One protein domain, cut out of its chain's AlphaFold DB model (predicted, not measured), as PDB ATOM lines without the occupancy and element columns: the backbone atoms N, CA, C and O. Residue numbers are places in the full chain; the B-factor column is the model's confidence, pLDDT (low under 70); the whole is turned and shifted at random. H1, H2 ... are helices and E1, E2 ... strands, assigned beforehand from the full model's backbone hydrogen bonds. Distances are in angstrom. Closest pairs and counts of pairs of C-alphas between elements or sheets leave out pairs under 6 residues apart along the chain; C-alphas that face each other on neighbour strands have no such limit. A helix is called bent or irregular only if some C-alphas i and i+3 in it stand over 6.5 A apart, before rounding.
ATOM      1  N   THR A  19     168.644 124.134 149.211       55.22
ATOM      2  CA  THR A  19     168.076 124.691 147.989       55.22
ATOM      3  C   THR A  19     168.055 126.205 148.147       55.22
ATOM      4  O   THR A  19     167.201 126.761 148.840       55.22
ATOM      5  N   LEU A  20     169.036 126.862 147.522       53.41
ATOM      6  CA  LEU A  20     169.057 128.312 147.366       53.41
ATOM      7  C   LEU A  20     168.034 128.678 146.299       53.41
ATOM      8  O   LEU A  20     168.159 128.278 145.141       53.41
ATOM      9  N   ALA A  21     166.992 129.380 146.717       53.62
ATOM     10  CA  ALA A  21     165.883 129.721 145.857       53.62
ATOM     11  C   ALA A  21     165.869 131.225 145.597       53.62
ATOM     12  O   ALA A  21     166.106 132.036 146.495       53.62
ATOM     13  N   SER A  22     165.582 131.598 144.355       47.00
ATOM     14  CA  SER A  22     165.612 132.991 143.935       47.00
ATOM     15  C   SER A  22     164.542 133.358 142.934       47.00
ATOM     16  O   SER A  22     164.115 132.526 142.138       47.00
ATOM     17  N   ASN A  23     164.176 134.642 142.972       49.25
ATOM     18  CA  ASN A  23     163.036 135.257 142.298       49.25
ATOM     19  C   ASN A  23     161.698 134.680 142.753       49.25
ATOM     20  O   ASN A  23     160.943 134.111 141.969       49.25
ATOM     21  N   ASN A  24     161.382 134.916 144.029       54.91
ATOM     22  CA  ASN A  24     160.037 134.712 144.558       54.91
ATOM     23  C   ASN A  24     159.597 133.245 144.424       54.91
ATOM     24  O   ASN A  24     158.534 132.922 143.899       54.91
ATOM     25  N   PHE A  25     160.461 132.327 144.845       56.78
ATOM     26  CA  PHE A  25     160.257 130.895 144.637       56.78
ATOM     27  C   PHE A  25     158.988 130.392 145.335       56.78
ATOM     28  O   PHE A  25     158.230 129.613 144.756       56.78
ATOM     29  N   PHE A  26     158.706 130.918 146.530       52.41
ATOM     30  CA  PHE A  26     157.480 130.622 147.269       52.41
ATOM     31  C   PHE A  26     156.230 131.293 146.679       52.41
ATOM     32  O   PHE A  26     155.166 130.682 146.657       52.41
ATOM     33  N   SER A  27     156.324 132.519 146.155       50.66
ATOM     34  CA  SER A  27     155.146 133.239 145.630       50.66
ATOM     35  C   SER A  27     154.887 133.039 144.135       50.66
ATOM     36  O   SER A  27     153.798 133.356 143.668       50.66
ATOM     37  N   PHE A  28     155.856 132.539 143.367       55.31
ATOM     38  CA  PHE A  28     155.749 132.394 141.914       55.31
ATOM     39  C   PHE A  28     156.080 130.980 141.439       55.31
ATOM     40  O   PHE A  28     155.234 130.343 140.816       55.31
ATOM     41  N   PHE A  29     157.267 130.452 141.756       61.25
ATOM     42  CA  PHE A  29     157.714 129.174 141.190       61.25
ATOM     43  C   PHE A  29     156.889 127.983 141.686       61.25
ATOM     44  O   PHE A  29     156.389 127.212 140.871       61.25
ATOM     45  N   PHE A  30     156.694 127.835 142.998       64.06
ATOM     46  CA  PHE A  30     155.893 126.741 143.551       64.06
ATOM     47  C   PHE A  30     154.409 126.789 143.153       64.06
ATOM     48  O   PHE A  30     153.898 125.757 142.709       64.06
ATOM     49  N   PRO A  31     153.717 127.944 143.219       59.94
ATOM     50  CA  PRO A  31     152.356 128.066 142.699       59.94
ATOM     51  C   PRO A  31     152.258 127.732 141.210       59.94
ATOM     52  O   PRO A  31     151.321 127.048 140.792       59.94
ATOM     53  N   PHE A  32     153.226 128.190 140.409       62.19
ATOM     54  CA  PHE A  32     153.276 127.915 138.976       62.19
ATOM     55  C   PHE A  32     153.493 126.426 138.701       62.19
ATOM     56  O   PHE A  32     152.740 125.838 137.928       62.19
ATOM     57  N   LEU A  33     154.466 125.804 139.372       64.06
ATOM     58  CA  LEU A  33     154.766 124.379 139.252       64.06
ATOM     59  C   LEU A  33     153.536 123.540 139.610       64.06
ATOM     60  O   LEU A  33     153.152 122.662 138.846       64.06
ATOM     61  N   LEU A  34     152.879 123.860 140.726       60.75
ATOM     62  CA  LEU A  34     151.695 123.147 141.185       60.75
ATOM     63  C   LEU A  34     150.499 123.341 140.238       60.75
ATOM     64  O   LEU A  34     149.774 122.390 139.941       60.75
ATOM     65  N   SER A  35     150.297 124.557 139.722       60.53
ATOM     66  CA  SER A  35     149.253 124.837 138.724       60.53
ATOM     67  C   SER A  35     149.523 124.092 137.414       60.53
ATOM     68  O   SER A  35     148.599 123.569 136.796       60.53
ATOM     69  N   TYR A  36     150.793 123.987 137.018       66.12
ATOM     70  CA  TYR A  36     151.224 123.274 135.821       66.12
ATOM     71  C   TYR A  36     151.059 121.754 135.955       66.12
ATOM     72  O   TYR A  36     150.510 121.122 135.055       66.12
ATOM     73  N   THR A  37     151.447 121.155 137.087       62.47
ATOM     74  CA  THR A  37     151.227 119.719 137.331       62.47
ATOM     75  C   THR A  37     149.745 119.375 137.407       62.47
ATOM     76  O   THR A  37     149.332 118.355 136.858       62.47
ATOM     77  N   THR A  38     148.937 120.257 138.008       62.91
ATOM     78  CA  THR A  38     147.473 120.121 138.038       62.91
ATOM     79  C   THR A  38     146.887 120.185 136.626       62.91
ATOM     80  O   THR A  38     146.082 119.335 136.263       62.91
ATOM     81  N   ALA A  39     147.335 121.133 135.791       66.88
ATOM     82  CA  ALA A  39     146.888 121.258 134.401       66.88
ATOM     83  C   ALA A  39     147.282 120.055 133.523       66.88
ATOM     84  O   ALA A  39     146.581 119.731 132.567       66.88
ATOM     85  N   LEU A  40     148.388 119.383 133.852       67.50
ATOM     86  CA  LEU A  40     148.854 118.176 133.170       67.50
ATOM     87  C   LEU A  40     148.283 116.869 133.753       67.50
ATOM     88  O   LEU A  40     148.693 115.794 133.320       67.50
ATOM     89  N   ASN A  41     147.350 116.934 134.713       60.12
ATOM     90  CA  ASN A  41     146.806 115.773 135.435       60.12
ATOM     91  C   ASN A  41     147.891 114.869 136.053       60.12
ATOM     92  O   ASN A  41     147.701 113.662 136.215       60.12
ATOM     93  N   LEU A  42     149.037 115.443 136.427       59.41
ATOM     94  CA  LEU A  42     150.033 114.745 137.228       59.41
ATOM     95  C   LEU A  42     149.528 114.752 138.674       59.41
ATOM     96  O   LEU A  42     149.696 115.727 139.401       59.41
ATOM     97  N   ILE A  43     148.853 113.659 139.053       50.00
ATOM     98  CA  ILE A  43     148.111 113.486 140.319       50.00
ATOM     99  C   ILE A  43     148.997 113.697 141.555       50.00
ATOM    100  O   ILE A  43     148.497 114.064 142.611       50.00
ATOM    101  N   ASN A  44     150.310 113.522 141.418       53.28
ATOM    102  CA  ASN A  44     151.282 113.824 142.452       53.28
ATOM    103  C   ASN A  44     152.472 114.531 141.805       53.28
ATOM    104  O   ASN A  44     153.005 114.052 140.800       53.28
ATOM    105  N   LEU A  45     152.932 115.631 142.409       54.28
ATOM    106  CA  LEU A  45     154.328 116.022 142.239       54.28
ATOM    107  C   LEU A  45     155.165 114.776 142.582       54.28
ATOM    108  O   LEU A  45     154.925 114.171 143.633       54.28
ATOM    109  N   PRO A  46     156.078 114.323 141.701       55.34
ATOM    110  CA  PRO A  46     156.949 113.199 142.029       55.34
ATOM    111  C   PRO A  46     157.631 113.496 143.364       55.34
ATOM    112  O   PRO A  46     157.904 114.666 143.638       55.34
ATOM    113  N   SER A  47     157.863 112.475 144.201       57.44
ATOM    114  CA  SER A  47     158.462 112.639 145.533       57.44
ATOM    115  C   SER A  47     159.822 113.336 145.413       57.44
ATOM    116  O   SER A  47     160.854 112.699 145.221       57.44
ATOM    117  N   SER A  48     159.795 114.666 145.461       61.69
ATOM    118  CA  SER A  48     160.956 115.550 145.341       61.69
ATOM    119  C   SER A  48     161.624 115.740 146.706       61.69
ATOM    120  O   SER A  48     162.620 116.442 146.846       61.69
ATOM    121  N   SER A  49     161.065 115.109 147.740       63.06
ATOM    122  CA  SER A  49     161.669 114.960 149.050       63.06
ATOM    123  C   SER A  49     162.818 113.953 148.999       63.06
ATOM    124  O   SER A  49     162.812 112.972 148.253       63.06
ATOM    125  N   ARG A  50     163.795 114.144 149.886       65.69
ATOM    126  CA  ARG A  50     164.872 113.167 150.095       65.69
ATOM    127  C   ARG A  50     164.340 111.835 150.637       65.69
ATOM    128  O   ARG A  50     165.003 110.807 150.522       65.69
ATOM    129  N   ILE A  51     163.166 111.865 151.267       67.44
ATOM    130  CA  ILE A  51     162.506 110.700 151.855       67.44
ATOM    131  C   ILE A  51     161.520 110.134 150.836       67.44
ATOM    132  O   ILE A  51     160.440 110.683 150.624       67.44
ATOM    133  N   GLN A  52     161.907 109.023 150.215       66.94
ATOM    134  CA  GLN A  52     161.074 108.323 149.240       66.94
ATOM    135  C   GLN A  52     159.790 107.789 149.890       66.94
ATOM    136  O   GLN A  52     159.795 107.356 151.041       66.94
ATOM    137  N   GLY A  53     158.689 107.805 149.135       64.50
ATOM    138  CA  GLY A  53     157.394 107.274 149.578       64.50
ATOM    139  C   GLY A  53     156.518 108.253 150.365       64.50
ATOM    140  O   GLY A  53     155.392 107.899 150.700       64.50
ATOM    141  N   ILE A  54     156.989 109.480 150.617       67.12
ATOM    142  CA  ILE A  54     156.179 110.554 151.205       67.12
ATOM    143  C   ILE A  54     155.811 111.553 150.107       67.12
ATOM    144  O   ILE A  54     156.685 112.052 149.395       67.12
ATOM    145  N   ALA A  55     154.514 111.827 149.965       65.12
ATOM    146  CA  ALA A  55     154.021 112.844 149.046       65.12
ATOM    147  C   ALA A  55     154.395 114.245 149.548       65.12
ATOM    148  O   ALA A  55     154.383 114.516 150.747       65.12
ATOM    149  N   THR A  56     154.735 115.141 148.627       67.69
ATOM    150  CA  THR A  56     154.970 116.550 148.949       67.69
ATOM    151  C   THR A  56     153.637 117.235 149.219       67.69
ATOM    152  O   THR A  56     152.766 117.244 148.346       67.69
ATOM    153  N   GLU A  57     153.486 117.830 150.396       67.62
ATOM    154  CA  GLU A  57     152.270 118.550 150.771       67.62
ATOM    155  C   GLU A  57     152.390 120.041 150.449       67.62
ATOM    156  O   GLU A  57     153.444 120.662 150.624       67.62
ATOM    157  N   ARG A  58     151.284 120.620 149.975       70.75
ATOM    158  CA  ARG A  58     151.123 122.065 149.820       70.75
ATOM    159  C   ARG A  58     150.681 122.647 151.160       70.75
ATOM    160  O   ARG A  58     149.672 122.222 151.713       70.75
ATOM    161  N   ILE A  59     151.406 123.646 151.636       72.25
ATOM    162  CA  ILE A  59     151.101 124.400 152.846       72.25
ATOM    163  C   ILE A  59     150.784 125.834 152.424       72.25
ATOM    164  O   ILE A  59     151.673 126.572 151.999       72.25
ATOM    165  N   ASP A  60     149.520 126.225 152.546       69.38
ATOM    166  CA  ASP A  60     149.099 127.614 152.370       69.38
ATOM    167  C   ASP A  60     149.289 128.362 153.693       69.38
ATOM    168  O   ASP A  60     148.772 127.955 154.737       69.38
ATOM    169  N   ILE A  61     150.071 129.438 153.662       68.75
ATOM    170  CA  ILE A  61     150.404 130.233 154.838       68.75
ATOM    171  C   ILE A  61     149.883 131.651 154.618       68.75
ATOM    172  O   ILE A  61     150.472 132.429 153.868       68.75
ATOM    173  N   ASN A  62     148.796 131.989 155.311       63.88
ATOM    174  CA  ASN A  62     148.189 133.315 155.256       63.88
ATOM    175  C   ASN A  62     148.708 134.155 156.428       63.88
ATOM    176  O   ASN A  62     148.378 133.884 157.587       63.88
ATOM    177  N   TRP A  63     149.531 135.162 156.131       60.50
ATOM    178  CA  TRP A  63     150.071 136.088 157.128       60.50
ATOM    179  C   TRP A  63     149.266 137.385 157.149       60.50
ATOM    180  O   TRP A  63     149.276 138.141 156.180       60.50
ATOM    181  N   ASN A  64     148.607 137.665 158.277       53.03
ATOM    182  CA  ASN A  64     147.906 138.926 158.512       53.03
ATOM    183  C   ASN A  64     148.452 139.605 159.777       53.03
ATOM    184  O   ASN A  64     147.912 139.418 160.865       53.03
ATOM    185  N   ASN A  65     149.540 140.369 159.635       54.41
ATOM    186  CA  ASN A  65     150.127 141.156 160.721       54.41
ATOM    187  C   ASN A  65     150.161 142.642 160.344       54.41
ATOM    188  O   ASN A  65     150.482 143.003 159.221       54.41
ATOM    189  N   SER A  66     149.915 143.533 161.306       50.88
ATOM    190  CA  SER A  66     149.919 144.992 161.087       50.88
ATOM    191  C   SER A  66     151.280 145.570 160.663       50.88
ATOM    192  O   SER A  66     151.339 146.682 160.146       50.88
ATOM    193  N   VAL A  67     152.369 144.825 160.887       50.78
ATOM    194  CA  VAL A  67     153.761 145.235 160.616       50.78
ATOM    195  C   VAL A  67     154.286 144.684 159.284       50.78
ATOM    196  O   VAL A  67     155.130 145.311 158.647       50.78
ATOM    197  N   TYR A  68     153.773 143.535 158.847       52.53
ATOM    198  CA  TYR A  68     154.138 142.885 157.593       52.53
ATOM    199  C   TYR A  68     152.874 142.809 156.742       52.53
ATOM    200  O   TYR A  68     151.980 142.032 157.061       52.53
ATOM    201  N   ASN A  69     152.789 143.652 155.708       50.59
ATOM    202  CA  ASN A  69     151.672 143.686 154.756       50.59
ATOM    203  C   ASN A  69     151.210 142.267 154.370       50.59
ATOM    204  O   ASN A  69     152.049 141.377 154.239       50.59
ATOM    205  N   PHE A  70     149.894 142.086 154.182       44.28
ATOM    206  CA  PHE A  70     149.259 140.818 153.799       44.28
ATOM    207  C   PHE A  70     150.080 140.065 152.756       44.28
ATOM    208  O   PHE A  70     150.192 140.521 151.617       44.28
ATOM    209  N   ASN A  71     150.614 138.911 153.142       60.59
ATOM    210  CA  ASN A  71     151.317 138.044 152.218       60.59
ATOM    211  C   ASN A  71     150.741 136.632 152.322       60.59
ATOM    212  O   ASN A  71     150.932 135.938 153.324       60.59
ATOM    213  N   ASP A  72     150.045 136.224 151.266       59.62
ATOM    214  CA  ASP A  72     149.646 134.839 151.063       59.62
ATOM    215  C   ASP A  72     150.817 134.115 150.388       59.62
ATOM    216  O   ASP A  72     151.219 134.455 149.269       59.62
ATOM    217  N   TYR A  73     151.392 133.130 151.076       66.62
ATOM    218  CA  TYR A  73     152.475 132.313 150.535       66.62
ATOM    219  C   TYR A  73     152.042 130.863 150.401       66.62
ATOM    220  O   TYR A  73     151.411 130.296 151.292       66.62
ATOM    221  N   ILE A  74     152.455 130.243 149.299       66.69
ATOM    222  CA  ILE A  74     152.276 128.814 149.070       66.69
ATOM    223  C   ILE A  74     153.645 128.168 149.246       66.69
ATOM    224  O   ILE A  74     154.569 128.385 148.461       66.69
ATOM    225  N   MET A  75     153.784 127.371 150.293       68.25
ATOM    226  CA  MET A  75     154.993 126.613 150.570       68.25
ATOM    227  C   MET A  75     154.774 125.148 150.195       68.25
ATOM    228  O   MET A  75     153.694 124.606 150.404       68.25
ATOM    229  N   ILE A  76     155.794 124.486 149.654       69.88
ATOM    230  CA  ILE A  76     155.773 123.032 149.453       69.88
ATOM    231  C   ILE A  76     156.691 122.401 150.494       69.88
ATOM    232  O   ILE A  76     157.846 122.813 150.629       69.88
ATOM    233  N   ASP A  77     156.189 121.411 151.235       69.94
ATOM    234  CA  ASP A  77     157.013 120.676 152.190       69.94
ATOM    235  C   ASP A  77     157.907 119.667 151.456       69.94
ATOM    236  O   ASP A  77     157.469 118.607 151.001       69.94
ATOM    237  N   LEU A  78     159.185 120.026 151.320       72.75
ATOM    238  CA  LEU A  78     160.233 119.155 150.798       72.75
ATOM    239  C   LEU A  78     161.027 118.566 151.965       72.75
ATOM    240  O   LEU A  78     162.039 119.118 152.407       72.75
ATOM    241  N   LEU A  79     160.577 117.417 152.473       71.25
ATOM    242  CA  LEU A  79     161.258 116.744 153.576       71.25
ATOM    243  C   LEU A  79     162.719 116.423 153.223       71.25
ATOM    244  O   LEU A  79     163.023 115.824 152.188       71.25
ATOM    245  N   GLY A  80     163.629 116.807 154.120       71.00
ATOM    246  CA  GLY A  80     165.074 116.640 153.945       71.00
ATOM    247  C   GLY A  80     165.771 117.769 153.179       71.00
ATOM    248  O   GLY A  80     166.995 117.703 153.043       71.00
ATOM    249  N   HIS A  81     165.029 118.793 152.739       74.81
ATOM    250  CA  HIS A  81     165.562 120.011 152.132       74.81
ATOM    251  C   HIS A  81     165.449 121.200 153.082       74.81
ATOM    252  O   HIS A  81     164.478 121.352 153.827       74.81
ATOM    253  N   ILE A  82     166.455 122.066 153.017       77.12
ATOM    254  CA  ILE A  82     166.407 123.397 153.612       77.12
ATOM    255  C   ILE A  82     166.205 124.370 152.460       77.12
ATOM    256  O   ILE A  82     167.028 124.412 151.546       77.12
ATOM    257  N   ILE A  83     165.115 125.130 152.500       76.56
ATOM    258  CA  ILE A  83     164.808 126.144 151.494       76.56
ATOM    259  C   ILE A  83     164.972 127.505 152.153       76.56
ATOM    260  O   ILE A  83     164.329 127.784 153.165       76.56
ATOM    261  N   ILE A  84     165.837 128.330 151.575       78.12
ATOM    262  CA  ILE A  84     166.019 129.724 151.972       78.12
ATOM    263  C   ILE A  84     165.649 130.577 150.765       78.12
ATOM    264  O   ILE A  84     166.272 130.455 149.708       78.12
ATOM    265  N   ASP A  85     164.634 131.428 150.924       77.69
ATOM    266  CA  ASP A  85     164.272 132.418 149.912       77.69
ATOM    267  C   ASP A  85     164.964 133.744 150.223       77.69
ATOM    268  O   ASP A  85     164.668 134.432 151.205       77.69
ATOM    269  N   ILE A  86     165.913 134.086 149.358       79.69
ATOM    270  CA  ILE A  86     166.724 135.295 149.473       79.69
ATOM    271  C   ILE A  86     165.851 136.547 149.349       79.69
ATOM    272  O   ILE A  86     166.119 137.541 150.019       79.69
ATOM    273  N   TYR A  87     164.778 136.502 148.555       78.81
ATOM    274  CA  TYR A  87     163.862 137.630 148.415       78.81
ATOM    275  C   TYR A  87     163.175 137.950 149.746       78.81
ATOM    276  O   TYR A  87     163.189 139.099 150.188       78.81
ATOM    277  N   GLN A  88     162.652 136.926 150.427       77.38
ATOM    278  CA  GLN A  88     162.018 137.101 151.736       77.38
ATOM    279  C   GLN A  88     163.012 137.587 152.791       77.38
ATOM    280  O   GLN A  88     162.691 138.483 153.572       77.38
ATOM    281  N   TYR A  89     164.227 137.034 152.789       81.00
ATOM    282  CA  TYR A  89     165.286 137.484 153.687       81.00
ATOM    283  C   TYR A  89     165.589 138.978 153.486       81.00
ATOM    284  O   TYR A  89     165.590 139.744 154.446       81.00
ATOM    285  N   ILE A  90     165.753 139.425 152.235       82.88
ATOM    286  CA  ILE A  90     166.046 140.832 151.934       82.88
ATOM    287  C   ILE A  90     164.886 141.745 152.334       82.88
ATOM    288  O   ILE A  90     165.133 142.801 152.908       82.88
ATOM    289  N   MET A  91     163.637 141.362 152.053       80.31
ATOM    290  CA  MET A  91     162.467 142.164 152.435       80.31
ATOM    291  C   MET A  91     162.345 142.355 153.949       80.31
ATOM    292  O   MET A  91     161.852 143.392 154.394       80.31
ATOM    293  N   LYS A  92     162.766 141.358 154.731       79.25
ATOM    294  CA  LYS A  92     162.719 141.400 156.195       79.25
ATOM    295  C   LYS A  92     163.845 142.256 156.780       79.25
ATOM    296  O   LYS A  92     163.585 143.077 157.653       79.25
ATOM    297  N   GLU A  93     165.066 142.095 156.274       82.88
ATOM    298  CA  GLU A  93     166.264 142.733 156.840       82.88
ATOM    299  C   GLU A  93     166.545 144.138 156.272       82.88
ATOM    300  O   GLU A  93     167.109 144.992 156.959       82.88
ATOM    301  N   TYR A  94     166.142 144.428 155.029       84.56
ATOM    302  CA  TYR A  94     166.518 145.660 154.330       84.56
ATOM    303  C   TYR A  94     165.314 146.433 153.793       84.56
ATOM    304  O   TYR A  94     164.507 145.922 153.026       84.56
ATOM    305  N   LYS A  95     165.268 147.739 154.086       85.75
ATOM    306  CA  LYS A  95     164.312 148.671 153.466       85.75
ATOM    307  C   LYS A  95     164.891 149.231 152.168       85.75
ATOM    308  O   LYS A  95     165.723 150.143 152.193       85.75
ATOM    309  N   LEU A  96     164.482 148.664 151.035       85.06
ATOM    310  CA  LEU A  96     164.914 149.083 149.697       85.06
ATOM    311  C   LEU A  96     163.804 149.843 148.959       85.06
ATOM    312  O   LEU A  96     162.624 149.636 149.219       85.06
ATOM    313  N   GLN A  97     164.191 150.716 148.020       83.38
ATOM    314  CA  GLN A  97     163.240 151.396 147.127       83.38
ATOM    315  C   GLN A  97     162.651 150.441 146.075       83.38
ATOM    316  O   GLN A  97     161.493 150.577 145.700       83.38
ATOM    317  N   SER A  98     163.449 149.473 145.617       82.56
ATOM    318  CA  SER A  98     163.055 148.403 144.699       82.56
ATOM    319  C   SER A  98     163.665 147.088 145.174       82.56
ATOM    320  O   SER A  98     164.822 147.060 145.597       82.56
ATOM    321  N   TYR A  99     162.887 146.011 145.079       81.94
ATOM    322  CA  TYR A  99     163.316 144.642 145.384       81.94
ATOM    323  C   TYR A  99     163.491 143.792 144.115       81.94
ATOM    324  O   TYR A  99     163.501 142.566 144.202       81.94
ATOM    325  N   SER A 100     163.599 144.411 142.931       80.62
ATOM    326  CA  SER A 100     163.967 143.666 141.722       80.62
ATOM    327  C   SER A 100     165.392 143.125 141.840       80.62
ATOM    328  O   SER A 100     166.253 143.730 142.488       80.62
ATOM    329  N   LEU A 101     165.647 141.977 141.211       79.56
ATOM    330  CA  LEU A 101     166.947 141.317 141.277       79.56
ATOM    331  C   LEU A 101     168.070 142.231 140.763       79.56
ATOM    332  O   LEU A 101     169.139 142.265 141.373       79.56
ATOM    333  N   SER A 102     167.832 143.027 139.713       79.69
ATOM    334  CA  SER A 102     168.806 144.011 139.219       79.69
ATOM    335  C   SER A 102     169.073 145.120 140.233       79.69
ATOM    336  O   SER A 102     170.229 145.413 140.517       79.69
ATOM    337  N   SER A 103     168.040 145.677 140.878       83.19
ATOM    338  CA  SER A 103     168.237 146.715 141.904       83.19
ATOM    339  C   SER A 103     168.990 146.191 143.132       83.19
ATOM    340  O   SER A 103     169.858 146.875 143.674       83.19
ATOM    341  N   VAL A 104     168.680 144.969 143.571       84.81
ATOM    342  CA  VAL A 104     169.370 144.310 144.689       84.81
ATOM    343  C   VAL A 104     170.825 144.007 144.315       84.81
ATOM    344  O   VAL A 104     171.739 144.340 145.069       84.81
ATOM    345  N   SER A 105     171.067 143.413 143.147       82.19
ATOM    346  CA  SER A 105     172.425 143.084 142.691       82.19
ATOM    347  C   SER A 105     173.298 144.306 142.452       82.19
ATOM    348  O   SER A 105     174.458 144.307 142.870       82.19
ATOM    349  N   GLU A 106     172.742 145.369 141.881       85.38
ATOM    350  CA  GLU A 106     173.436 146.642 141.709       85.38
ATOM    351  C   GLU A 106     173.817 147.238 143.070       85.38
ATOM    352  O   GLU A 106     174.951 147.681 143.257       85.38
ATOM    353  N   LYS A 107     172.919 147.163 144.060       86.00
ATOM    354  CA  LYS A 107     173.190 147.672 145.408       86.00
ATOM    355  C   LYS A 107     174.285 146.889 146.142       86.00
ATOM    356  O   LYS A 107     175.147 147.511 146.760       86.00
ATOM    357  N   PHE A 108     174.245 145.555 146.114       82.75
ATOM    358  CA  PHE A 108     175.121 144.717 146.952       82.75
ATOM    359  C   PHE A 108     176.379 144.213 146.240       82.75
ATOM    360  O   PHE A 108     177.419 144.067 146.872       82.75
ATOM    361  N   THR A 109     176.310 143.973 144.932       79.62
ATOM    362  CA  THR A 109     177.415 143.389 144.149       79.62
ATOM    363  C   THR A 109     178.017 144.401 143.163       79.62
ATOM    364  O   THR A 109     179.052 144.124 142.567       79.62
ATOM    365  N   ARG A 110     177.401 145.587 142.986       77.56
ATOM    366  CA  ARG A 110     177.765 146.602 141.965       77.56
ATOM    367  C   ARG A 110     177.774 146.068 140.528       77.56
ATOM    368  O   ARG A 110     178.238 146.746 139.615       77.56
ATOM    369  N   ASN A 111     177.233 144.870 140.330       73.81
ATOM    370  CA  ASN A 111     177.052 144.249 139.033       73.81
ATOM    371  C   ASN A 111     175.630 144.531 138.585       73.81
ATOM    372  O   ASN A 111     174.672 144.164 139.264       73.81
ATOM    373  N   LYS A 112     175.502 145.187 137.436       70.50
ATOM    374  CA  LYS A 112     174.210 145.440 136.821       70.50
ATOM    375  C   LYS A 112     173.856 144.264 135.921       70.50
ATOM    376  O   LYS A 112     174.454 144.107 134.858       70.50
ATOM    377  N   ASN A 113     172.895 143.449 136.344       69.50
ATOM    378  CA  ASN A 113     172.350 142.409 135.479       69.50
ATOM    379  C   ASN A 113     171.416 143.018 134.431       69.50
ATOM    380  O   ASN A 113     170.637 143.934 134.717       69.50
ATOM    381  N   VAL A 114     171.503 142.484 133.212       68.44
ATOM    382  CA  VAL A 114     170.561 142.771 132.129       68.44
ATOM    383  C   VAL A 114     169.310 141.947 132.396       68.44
ATOM    384  O   VAL A 114     169.322 140.748 132.157       68.44
ATOM    385  N   GLU A 115     168.257 142.566 132.923       68.25
ATOM    386  CA  GLU A 115     166.963 141.898 133.107       68.25
ATOM    387  C   GLU A 115     166.295 141.664 131.748       68.25
ATOM    388  O   GLU A 115     166.139 142.597 130.958       68.25
ATOM    389  N   LEU A 116     165.871 140.425 131.488       71.31
ATOM    390  CA  LEU A 116     164.935 140.123 130.408       71.31
ATOM    391  C   LEU A 116     163.516 140.146 130.968       71.31
ATOM    392  O   LEU A 116     163.222 139.513 131.985       71.31
ATOM    393  N   SER A 117     162.599 140.840 130.293       74.75
ATOM    394  CA  SER A 117     161.200 140.818 130.702       74.75
ATOM    395  C   SER A 117     160.605 139.429 130.473       74.75
ATOM    396  O   SER A 117     160.845 138.795 129.444       74.75
ATOM    397  N   TYR A 118     159.724 138.980 131.370       71.12
ATOM    398  CA  TYR A 118     158.977 137.725 131.203       71.12
ATOM    399  C   TYR A 118     158.308 137.618 129.820       71.12
ATOM    400  O   TYR A 118     158.336 136.570 129.179       71.12
ATOM    401  N   LYS A 119     157.749 138.725 129.310       78.19
ATOM    402  CA  LYS A 119     157.116 138.758 127.980       78.19
ATOM    403  C   LYS A 119     158.113 138.470 126.858       78.19
ATOM    404  O   LYS A 119     157.767 137.794 125.893       78.19
ATOM    405  N   GLU A 120     159.334 138.972 126.986       81.12
ATOM    406  CA  GLU A 120     160.395 138.761 126.006       81.12
ATOM    407  C   GLU A 120     160.850 137.307 126.025       81.12
ATOM    408  O   GLU A 120     160.906 136.694 124.964       81.12
ATOM    409  N   VAL A 121     161.044 136.715 127.209       82.12
ATOM    410  CA  VAL A 121     161.389 135.289 127.348       82.12
ATOM    411  C   VAL A 121     160.340 134.401 126.673       82.12
ATOM    412  O   VAL A 121     160.692 133.527 125.882       82.12
ATOM    413  N   PHE A 122     159.047 134.660 126.897       83.06
ATOM    414  CA  PHE A 122     157.974 133.899 126.243       83.06
ATOM    415  C   PHE A 122     157.934 134.096 124.728       83.06
ATOM    416  O   PHE A 122     157.690 133.140 123.992       83.06
ATOM    417  N   ASN A 123     158.169 135.316 124.248       85.12
ATOM    418  CA  ASN A 123     158.218 135.594 122.817       85.12
ATOM    419  C   ASN A 123     159.409 134.893 122.149       85.12
ATOM    420  O   ASN A 123     159.247 134.310 121.081       85.12
ATOM    421  N   LEU A 124     160.582 134.921 122.785       83.62
ATOM    422  CA  LEU A 124     161.789 134.234 122.325       83.62
ATOM    423  C   LEU A 124     161.595 132.713 122.320       83.62
ATOM    424  O   LEU A 124     161.918 132.062 121.329       83.62
ATOM    425  N   TYR A 125     160.983 132.158 123.368       84.38
ATOM    426  CA  TYR A 125     160.665 130.734 123.444       84.38
ATOM    427  C   TYR A 125     159.686 130.298 122.344       84.38
ATOM    428  O   TYR A 125     159.902 129.281 121.693       84.38
ATOM    429  N   LYS A 126     158.636 131.091 122.079       87.44
ATOM    430  CA  LYS A 126     157.648 130.801 121.024       87.44
ATOM    431  C   LYS A 126     158.233 130.797 119.614       87.44
ATOM    432  O   LYS A 126     157.700 130.092 118.764       87.44
ATOM    433  N   LYS A 127     159.284 131.583 119.355       86.94
ATOM    434  CA  LYS A 127     159.977 131.570 118.058       86.94
ATOM    435  C   LYS A 127     160.671 130.232 117.800       86.94
ATOM    436  O   LYS A 127     160.725 129.803 116.658       86.94
ATOM    437  N   GLY A 128     161.149 129.560 118.850       82.75
ATOM    438  CA  GLY A 128     161.675 128.195 118.770       82.75
ATOM    439  C   GLY A 128     163.059 128.052 118.129       82.75
ATOM    440  O   GLY A 128     163.549 126.929 118.021       82.75
ATOM    441  N   ASP A 129     163.715 129.147 117.728       90.56
ATOM    442  CA  ASP A 129     165.055 129.072 117.144       90.56
ATOM    443  C   ASP A 129     166.109 128.705 118.195       90.56
ATOM    444  O   ASP A 129     166.084 129.170 119.340       90.56
ATOM    445  N   LYS A 130     167.095 127.906 117.772       90.69
ATOM    446  CA  LYS A 130     168.182 127.422 118.632       90.69
ATOM    447  C   LYS A 130     168.938 128.562 119.327       90.69
ATOM    448  O   LYS A 130     169.253 128.449 120.508       90.69
ATOM    449  N   GLU A 131     169.189 129.661 118.619       88.44
ATOM    450  CA  GLU A 131     169.917 130.826 119.144       88.44
ATOM    451  C   GLU A 131     169.156 131.536 120.275       88.44
ATOM    452  O   GLU A 131     169.745 131.955 121.278       88.44
ATOM    453  N   TYR A 132     167.828 131.630 120.160       86.50
ATOM    454  CA  TYR A 132     166.992 132.235 121.198       86.50
ATOM    455  C   TYR A 132     166.904 131.345 122.437       86.50
ATOM    456  O   TYR A 132     166.996 131.852 123.555       86.50
ATOM    457  N   ILE A 133     166.799 130.026 122.257       85.94
ATOM    458  CA  ILE A 133     166.808 129.065 123.370       85.94
ATOM    459  C   ILE A 133     168.150 129.112 124.112       85.94
ATOM    460  O   ILE A 133     168.164 129.143 125.341       85.94
ATOM    461  N   GLU A 134     169.273 129.177 123.391       87.94
ATOM    462  CA  GLU A 134     170.597 129.323 124.004       87.94
ATOM    463  C   GLU A 134     170.710 130.626 124.809       87.94
ATOM    464  O   GLU A 134     171.237 130.630 125.923       87.94
ATOM    465  N   THR A 135     170.170 131.724 124.278       85.56
ATOM    466  CA  THR A 135     170.158 133.022 124.966       85.56
ATOM    467  C   THR A 135     169.359 132.957 126.268       85.56
ATOM    468  O   THR A 135     169.842 133.421 127.302       85.56
ATOM    469  N   ILE A 136     168.177 132.329 126.250       83.06
ATOM    470  CA  ILE A 136     167.357 132.109 127.453       83.06
ATOM    471  C   ILE A 136     168.116 131.242 128.467       83.06
ATOM    472  O   ILE A 136     168.170 131.583 129.646       83.06
ATOM    473  N   ALA A 137     168.743 130.149 128.024       83.19
ATOM    474  CA  ALA A 137     169.494 129.262 128.909       83.19
ATOM    475  C   ALA A 137     170.671 129.986 129.580       83.19
ATOM    476  O   ALA A 137     170.864 129.876 130.791       83.19
ATOM    477  N   ARG A 138     171.429 130.776 128.810       83.44
ATOM    478  CA  ARG A 138     172.532 131.589 129.335       83.44
ATOM    479  C   ARG A 138     172.035 132.618 130.344       83.44
ATOM    480  O   ARG A 138     172.652 132.769 131.392       83.44
ATOM    481  N   TYR A 139     170.915 133.273 130.051       82.06
ATOM    482  CA  TYR A 139     170.270 134.206 130.970       82.06
ATOM    483  C   TYR A 139     169.908 133.531 132.304       82.06
ATOM    484  O   TYR A 139     170.294 134.023 133.361       82.06
ATOM    485  N   CYS A 140     169.279 132.350 132.272       81.00
ATOM    486  CA  CYS A 140     168.943 131.602 133.487       81.00
ATOM    487  C   CYS A 140     170.181 131.218 134.316       81.00
ATOM    488  O   CYS A 140     170.138 131.286 135.543       81.00
ATOM    489  N   ILE A 141     171.283 130.829 133.668       81.19
ATOM    490  CA  ILE A 141     172.537 130.494 134.361       81.19
ATOM    491  C   ILE A 141     173.127 131.731 135.046       81.19
ATOM    492  O   ILE A 141     173.551 131.646 136.197       81.19
ATOM    493  N   VAL A 142     173.147 132.876 134.360       82.31
ATOM    494  CA  VAL A 142     173.671 134.132 134.915       82.31
ATOM    495  C   VAL A 142     172.853 134.586 136.122       82.31
ATOM    496  O   VAL A 142     173.439 134.974 137.132       82.31
ATOM    497  N   ASP A 143     171.524 134.483 136.058       81.06
ATOM    498  CA  ASP A 143     170.661 134.794 137.200       81.06
ATOM    499  C   ASP A 143     170.961 133.861 138.384       81.06
ATOM    500  O   ASP A 143     171.252 134.340 139.478       81.06
ATOM    501  N   LEU A 144     171.013 132.540 138.176       80.12
ATOM    502  CA  LEU A 144     171.347 131.580 139.242       80.12
ATOM    503  C   LEU A 144     172.705 131.874 139.900       80.12
ATOM    504  O   LEU A 144     172.822 131.832 141.124       80.12
ATOM    505  N   LEU A 145     173.724 132.207 139.105       82.88
ATOM    506  CA  LEU A 145     175.046 132.569 139.620       82.88
ATOM    507  C   LEU A 145     175.014 133.863 140.433       82.88
ATOM    508  O   LEU A 145     175.638 133.933 141.491       82.88
ATOM    509  N   LEU A 146     174.274 134.872 139.973       82.69
ATOM    510  CA  LEU A 146     174.129 136.128 140.704       82.69
ATOM    511  C   LEU A 146     173.538 135.893 142.095       82.69
ATOM    512  O   LEU A 146     173.965 136.509 143.068       82.69
ATOM    513  N   ILE A 147     172.571 134.992 142.191       81.69
ATOM    514  CA  ILE A 147     171.907 134.635 143.439       81.69
ATOM    515  C   ILE A 147     172.851 133.936 144.413       81.69
ATOM    516  O   ILE A 147     172.845 134.272 145.596       81.69
ATOM    517  N   ILE A 148     173.686 133.020 143.925       83.69
ATOM    518  CA  ILE A 148     174.722 132.374 144.743       83.69
ATOM    519  C   ILE A 148     175.705 133.430 145.264       83.69
ATOM    520  O   ILE A 148     175.970 133.492 146.461       83.69
ATOM    521  N   ILE A 149     176.167 134.329 144.391       85.31
ATOM    522  CA  ILE A 149     177.077 135.419 144.771       85.31
ATOM    523  C   ILE A 149     176.430 136.348 145.804       85.31
ATOM    524  O   ILE A 149     177.081 136.753 146.762       85.31
ATOM    525  N   LEU A 150     175.150 136.689 145.637       85.38
ATOM    526  CA  LEU A 150     174.410 137.511 146.594       85.38
ATOM    527  C   LEU A 150     174.272 136.823 147.953       85.38
ATOM    528  O   LEU A 150     174.417 137.484 148.982       85.38
ATOM    529  N   PHE A 151     173.999 135.519 147.957       85.62
ATOM    530  CA  PHE A 151     173.881 134.724 149.174       85.62
ATOM    531  C   PHE A 151     175.178 134.736 149.990       85.62
ATOM    532  O   PHE A 151     175.136 134.987 151.200       85.62
ATOM    533  N   ASP A 152     176.312 134.550 149.312       86.69
ATOM    534  CA  ASP A 152     177.636 134.574 149.931       86.69
ATOM    535  C   ASP A 152     178.032 135.995 150.362       86.69
ATOM    536  O   ASP A 152     178.431 136.205 151.505       86.69
ATOM    537  N   ASN A 153     177.839 137.005 149.504       87.19
ATOM    538  CA  ASN A 153     178.199 138.398 149.807       87.19
ATOM    539  C   ASN A 153     177.450 138.961 151.022       87.19
ATOM    540  O   ASN A 153     177.998 139.777 151.762       87.19
ATOM    541  N   MET A 154     176.194 138.556 151.223       85.56
ATOM    542  CA  MET A 154     175.387 138.986 152.367       85.56
ATOM    543  C   MET A 154     175.538 138.073 153.593       85.56
ATOM    544  O   MET A 154     174.909 138.345 154.613       85.56
ATOM    545  N   ASN A 155     176.349 137.008 153.522       88.44
ATOM    546  CA  ASN A 155     176.533 136.017 154.591       88.44
ATOM    547  C   ASN A 155     175.204 135.485 155.164       88.44
ATOM    548  O   ASN A 155     175.078 135.257 156.372       88.44
ATOM    549  N   ILE A 156     174.204 135.269 154.299       86.81
ATOM    550  CA  ILE A 156     172.840 134.905 154.722       86.81
ATOM    551  C   ILE A 156     172.858 133.625 155.560       86.81
ATOM    552  O   ILE A 156     172.188 133.549 156.588       86.81
ATOM    553  N   TRP A 157     173.660 132.634 155.158       87.81
ATOM    554  CA  TRP A 157     173.787 131.376 155.894       87.81
ATOM    555  C   TRP A 157     174.214 131.575 157.351       87.81
ATOM    556  O   TRP A 157     173.647 130.957 158.254       87.81
ATOM    557  N   VAL A 158     175.200 132.448 157.581       89.25
ATOM    558  CA  VAL A 158     175.738 132.720 158.918       89.25
ATOM    559  C   VAL A 158     174.668 133.393 159.769       89.25
ATOM    560  O   VAL A 158     174.338 132.885 160.835       89.25
ATOM    561  N   SER A 159     174.040 134.447 159.241       88.31
ATOM    562  CA  SER A 159     172.969 135.177 159.928       88.31
ATOM    563  C   SER A 159     171.792 134.271 160.312       88.31
ATOM    564  O   SER A 159     171.312 134.304 161.446       88.31
ATOM    565  N   VAL A 160     171.353 133.408 159.391       86.44
ATOM    566  CA  VAL A 160     170.271 132.450 159.650       86.44
ATOM    567  C   VAL A 160     170.683 131.441 160.723       86.44
ATOM    568  O   VAL A 160     169.911 131.181 161.642       86.44
ATOM    569  N   THR A 161     171.898 130.895 160.654       87.81
ATOM    570  CA  THR A 161     172.381 129.891 161.617       87.81
ATOM    571  C   THR A 161     172.553 130.471 163.023       87.81
ATOM    572  O   THR A 161     172.176 129.831 164.008       87.81
ATOM    573  N   GLU A 162     173.075 131.693 163.134       89.19
ATOM    574  CA  GLU A 162     173.202 132.405 164.409       89.19
ATOM    575  C   GLU A 162     171.832 132.643 165.040       89.19
ATOM    576  O   GLU A 162     171.616 132.301 166.204       89.19
ATOM    577  N   MET A 163     170.874 133.138 164.252       86.12
ATOM    578  CA  MET A 163     169.521 133.385 164.742       86.12
ATOM    579  C   MET A 163     168.847 132.097 165.222       86.12
ATOM    580  O   MET A 163     168.240 132.102 166.290       86.12
ATOM    581  N   LEU A 164     169.009 130.983 164.502       87.44
ATOM    582  CA  LEU A 164     168.471 129.682 164.916       87.44
ATOM    583  C   LEU A 164     169.097 129.160 166.206       87.44
ATOM    584  O   LEU A 164     168.404 128.566 167.029       87.44
ATOM    585  N   THR A 165     170.393 129.397 166.395       88.94
ATOM    586  CA  THR A 165     171.096 128.994 167.617       88.94
ATOM    587  C   THR A 165     170.578 129.779 168.823       88.94
ATOM    588  O   THR A 165     170.368 129.205 169.888       88.94
ATOM    589  N   ILE A 166     170.313 131.077 168.647       89.56
ATOM    590  CA  ILE A 166     169.819 131.956 169.714       89.56
ATOM    591  C   ILE A 166     168.366 131.630 170.078       89.56
ATOM    592  O   ILE A 166     168.028 131.540 171.257       89.56
ATOM    593  N   THR A 167     167.493 131.461 169.086       85.12
ATOM    594  CA  THR A 167     166.052 131.276 169.318       85.12
ATOM    595  C   THR A 167     165.657 129.817 169.535       85.12
ATOM    596  O   THR A 167     164.545 129.556 169.988       85.12
ATOM    597  N   SER A 168     166.545 128.864 169.226       85.56
ATOM    598  CA  SER A 168     166.258 127.424 169.259       85.56
ATOM    599  C   SER A 168     165.007 127.035 168.451       85.56
ATOM    600  O   SER A 168     164.279 126.110 168.813       85.56
ATOM    601  N   THR A 169     164.732 127.745 167.351       85.00
ATOM    602  CA  THR A 169     163.615 127.450 166.441       85.00
ATOM    603  C   THR A 169     164.082 126.702 165.192       85.00
ATOM    604  O   THR A 169     165.275 126.531 164.942       85.00
ATOM    605  N   ARG A 170     163.136 126.202 164.387       80.31
ATOM    606  CA  ARG A 170     163.454 125.583 163.093       80.31
ATOM    607  C   ARG A 170     163.649 126.657 162.028       80.31
ATOM    608  O   ARG A 170     162.954 127.666 162.031       80.31
ATOM    609  N   ILE A 171     164.500 126.377 161.040       77.12
ATOM    610  CA  ILE A 171     164.766 127.294 159.915       77.12
ATOM    611  C   ILE A 171     163.499 127.712 159.165       77.12
ATOM    612  O   ILE A 171     163.363 128.858 158.760       77.12
ATOM    613  N   ARG A 172     162.527 126.800 159.060       73.56
ATOM    614  CA  ARG A 172     161.205 127.070 158.486       73.56
ATOM    615  C   ARG A 172     160.448 128.134 159.281       73.56
ATOM    616  O   ARG A 172     159.923 129.076 158.698       73.56
ATOM    617  N   ASP A 173     160.456 128.002 160.606       76.69
ATOM    618  CA  ASP A 173     159.742 128.899 161.513       76.69
ATOM    619  C   ASP A 173     160.308 130.332 161.464       76.69
ATOM    620  O   ASP A 173     159.614 131.267 161.834       76.69
ATOM    621  N   LEU A 174     161.526 130.537 160.952       74.94
ATOM    622  CA  LEU A 174     162.136 131.862 160.803       74.94
ATOM    623  C   LEU A 174     161.417 132.767 159.788       74.94
ATOM    624  O   LEU A 174     161.384 133.994 159.945       74.94
ATOM    625  N   TYR A 175     160.886 132.148 158.735       68.94
ATOM    626  CA  TYR A 175     160.193 132.819 157.634       68.94
ATOM    627  C   TYR A 175     158.681 132.726 157.799       68.94
ATOM    628  O   TYR A 175     157.958 133.658 157.465       68.94
ATOM    629  N   THR A 176     158.203 131.609 158.351       65.25
ATOM    630  CA  THR A 176     156.776 131.339 158.513       65.25
ATOM    631  C   THR A 176     156.241 131.715 159.882       65.25
ATOM    632  O   THR A 176     155.091 131.389 160.140       65.25
ATOM    633  N   ARG A 177     157.044 132.275 160.795       64.75
ATOM    634  CA  ARG A 177     156.589 132.817 162.083       64.75
ATOM    635  C   ARG A 177     157.216 134.195 162.319       64.75
ATOM    636  O   ARG A 177     158.391 134.421 162.038       64.75
TER     637      ARG A 177
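Overview. This is residues 19 to 177 of the 179 residues of the protein "Predicted protein" of Physcomitrium patens (UniProt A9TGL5). A long helix, H5, makes one side of the model with H6 after it at a steep angle; H4 folds back on its first end as a helical hairpin, and H3 packs near its last end. On the other side lies an antiparallel strand hairpin, E2 and E3, with H1 packed on E3, and a small parallel pair, E1 and E4, lies between this part and H5. The printed part has 159 residues, with seven named helices and four named strands in the order E1 H1 E2 E3 E4 H2 H3 H4 H5 H6 H7; the class is mostly helix. It is compact, with a radius of gyration of the C-alphas of 17.5 A, and spans 52 by 44 by 30 A.

Along the chain. Begin at E2, residues 58 to 63, 15.8 A long, and E3, residues 71 to 76, 15.9 A. Find C-alpha 25 at (160.257, 130.895, 144.637); from there H1 runs 19.4 A to residue 39, only just irregular, with C-alphas 27 and 30 6.9 A apart. E1 is residues 19 to 21 and E4 81 to 85; H2 is 86 to 93, H3 101 to 109 and H4 118 to 127. H5 runs 34.5 A from C-alpha 130 at (168.182, 127.422, 118.632) to residue 153. H6, residues 156 to 167, is 16.5 A long, and H7 is 173 to 176.

Arrangement. In the hairpin E2 and E3, N 59 and O 75 are 2.8 A apart, within hydrogen-bond range. The closest C-alphas of H1 and E3 are those of Ser 27 and Tyr 73, 5.7 A. Between E1 and E4, which are parallel, N 19 and O 82 are 2.9 A apart, within hydrogen-bond range. The closest C-alphas of E1 and H5 are those of Leu 20 and Ile 148, 7.4 A. H5 touches H4 with residues 132 to 136 alone, at a shallow tilt of 31 degrees, opposite ways, closest at the C-alphas of Leu 124 and Tyr 132, 5.7 A. H5 touches H3 with residues 146 to 153 alone, at a steep tilt of 45 degrees, closest at the C-alphas of Thr 109 and Leu 150, 7.0 A. H2 and H7 are close but not clearly touching, the C-alphas of Gln 88 and Tyr 175 being 7.5 A apart; so are H6 and H7, at Leu 164 and Leu 174, 7.9 A. H1 and H5 are apart. Every O i to N i+4 pair is within hydrogen-bond range in H2, H3, H4, H5 and H6, and 9 of 11 are in H1; H7 is too short for one.

Size, cuts and confidence. The C-alphas farthest apart, those of Asp 129 and Ile 166, are 52.9 A apart. The printed part has no cut. The link from H1 to E2, residues 40 to 57, is long, and residues 126 to 131 stand free. The mean pLDDT of the printed part is 73.6; residues 19 to 57, 60 to 77, 113 to 115 and 175 to 177 are under 70.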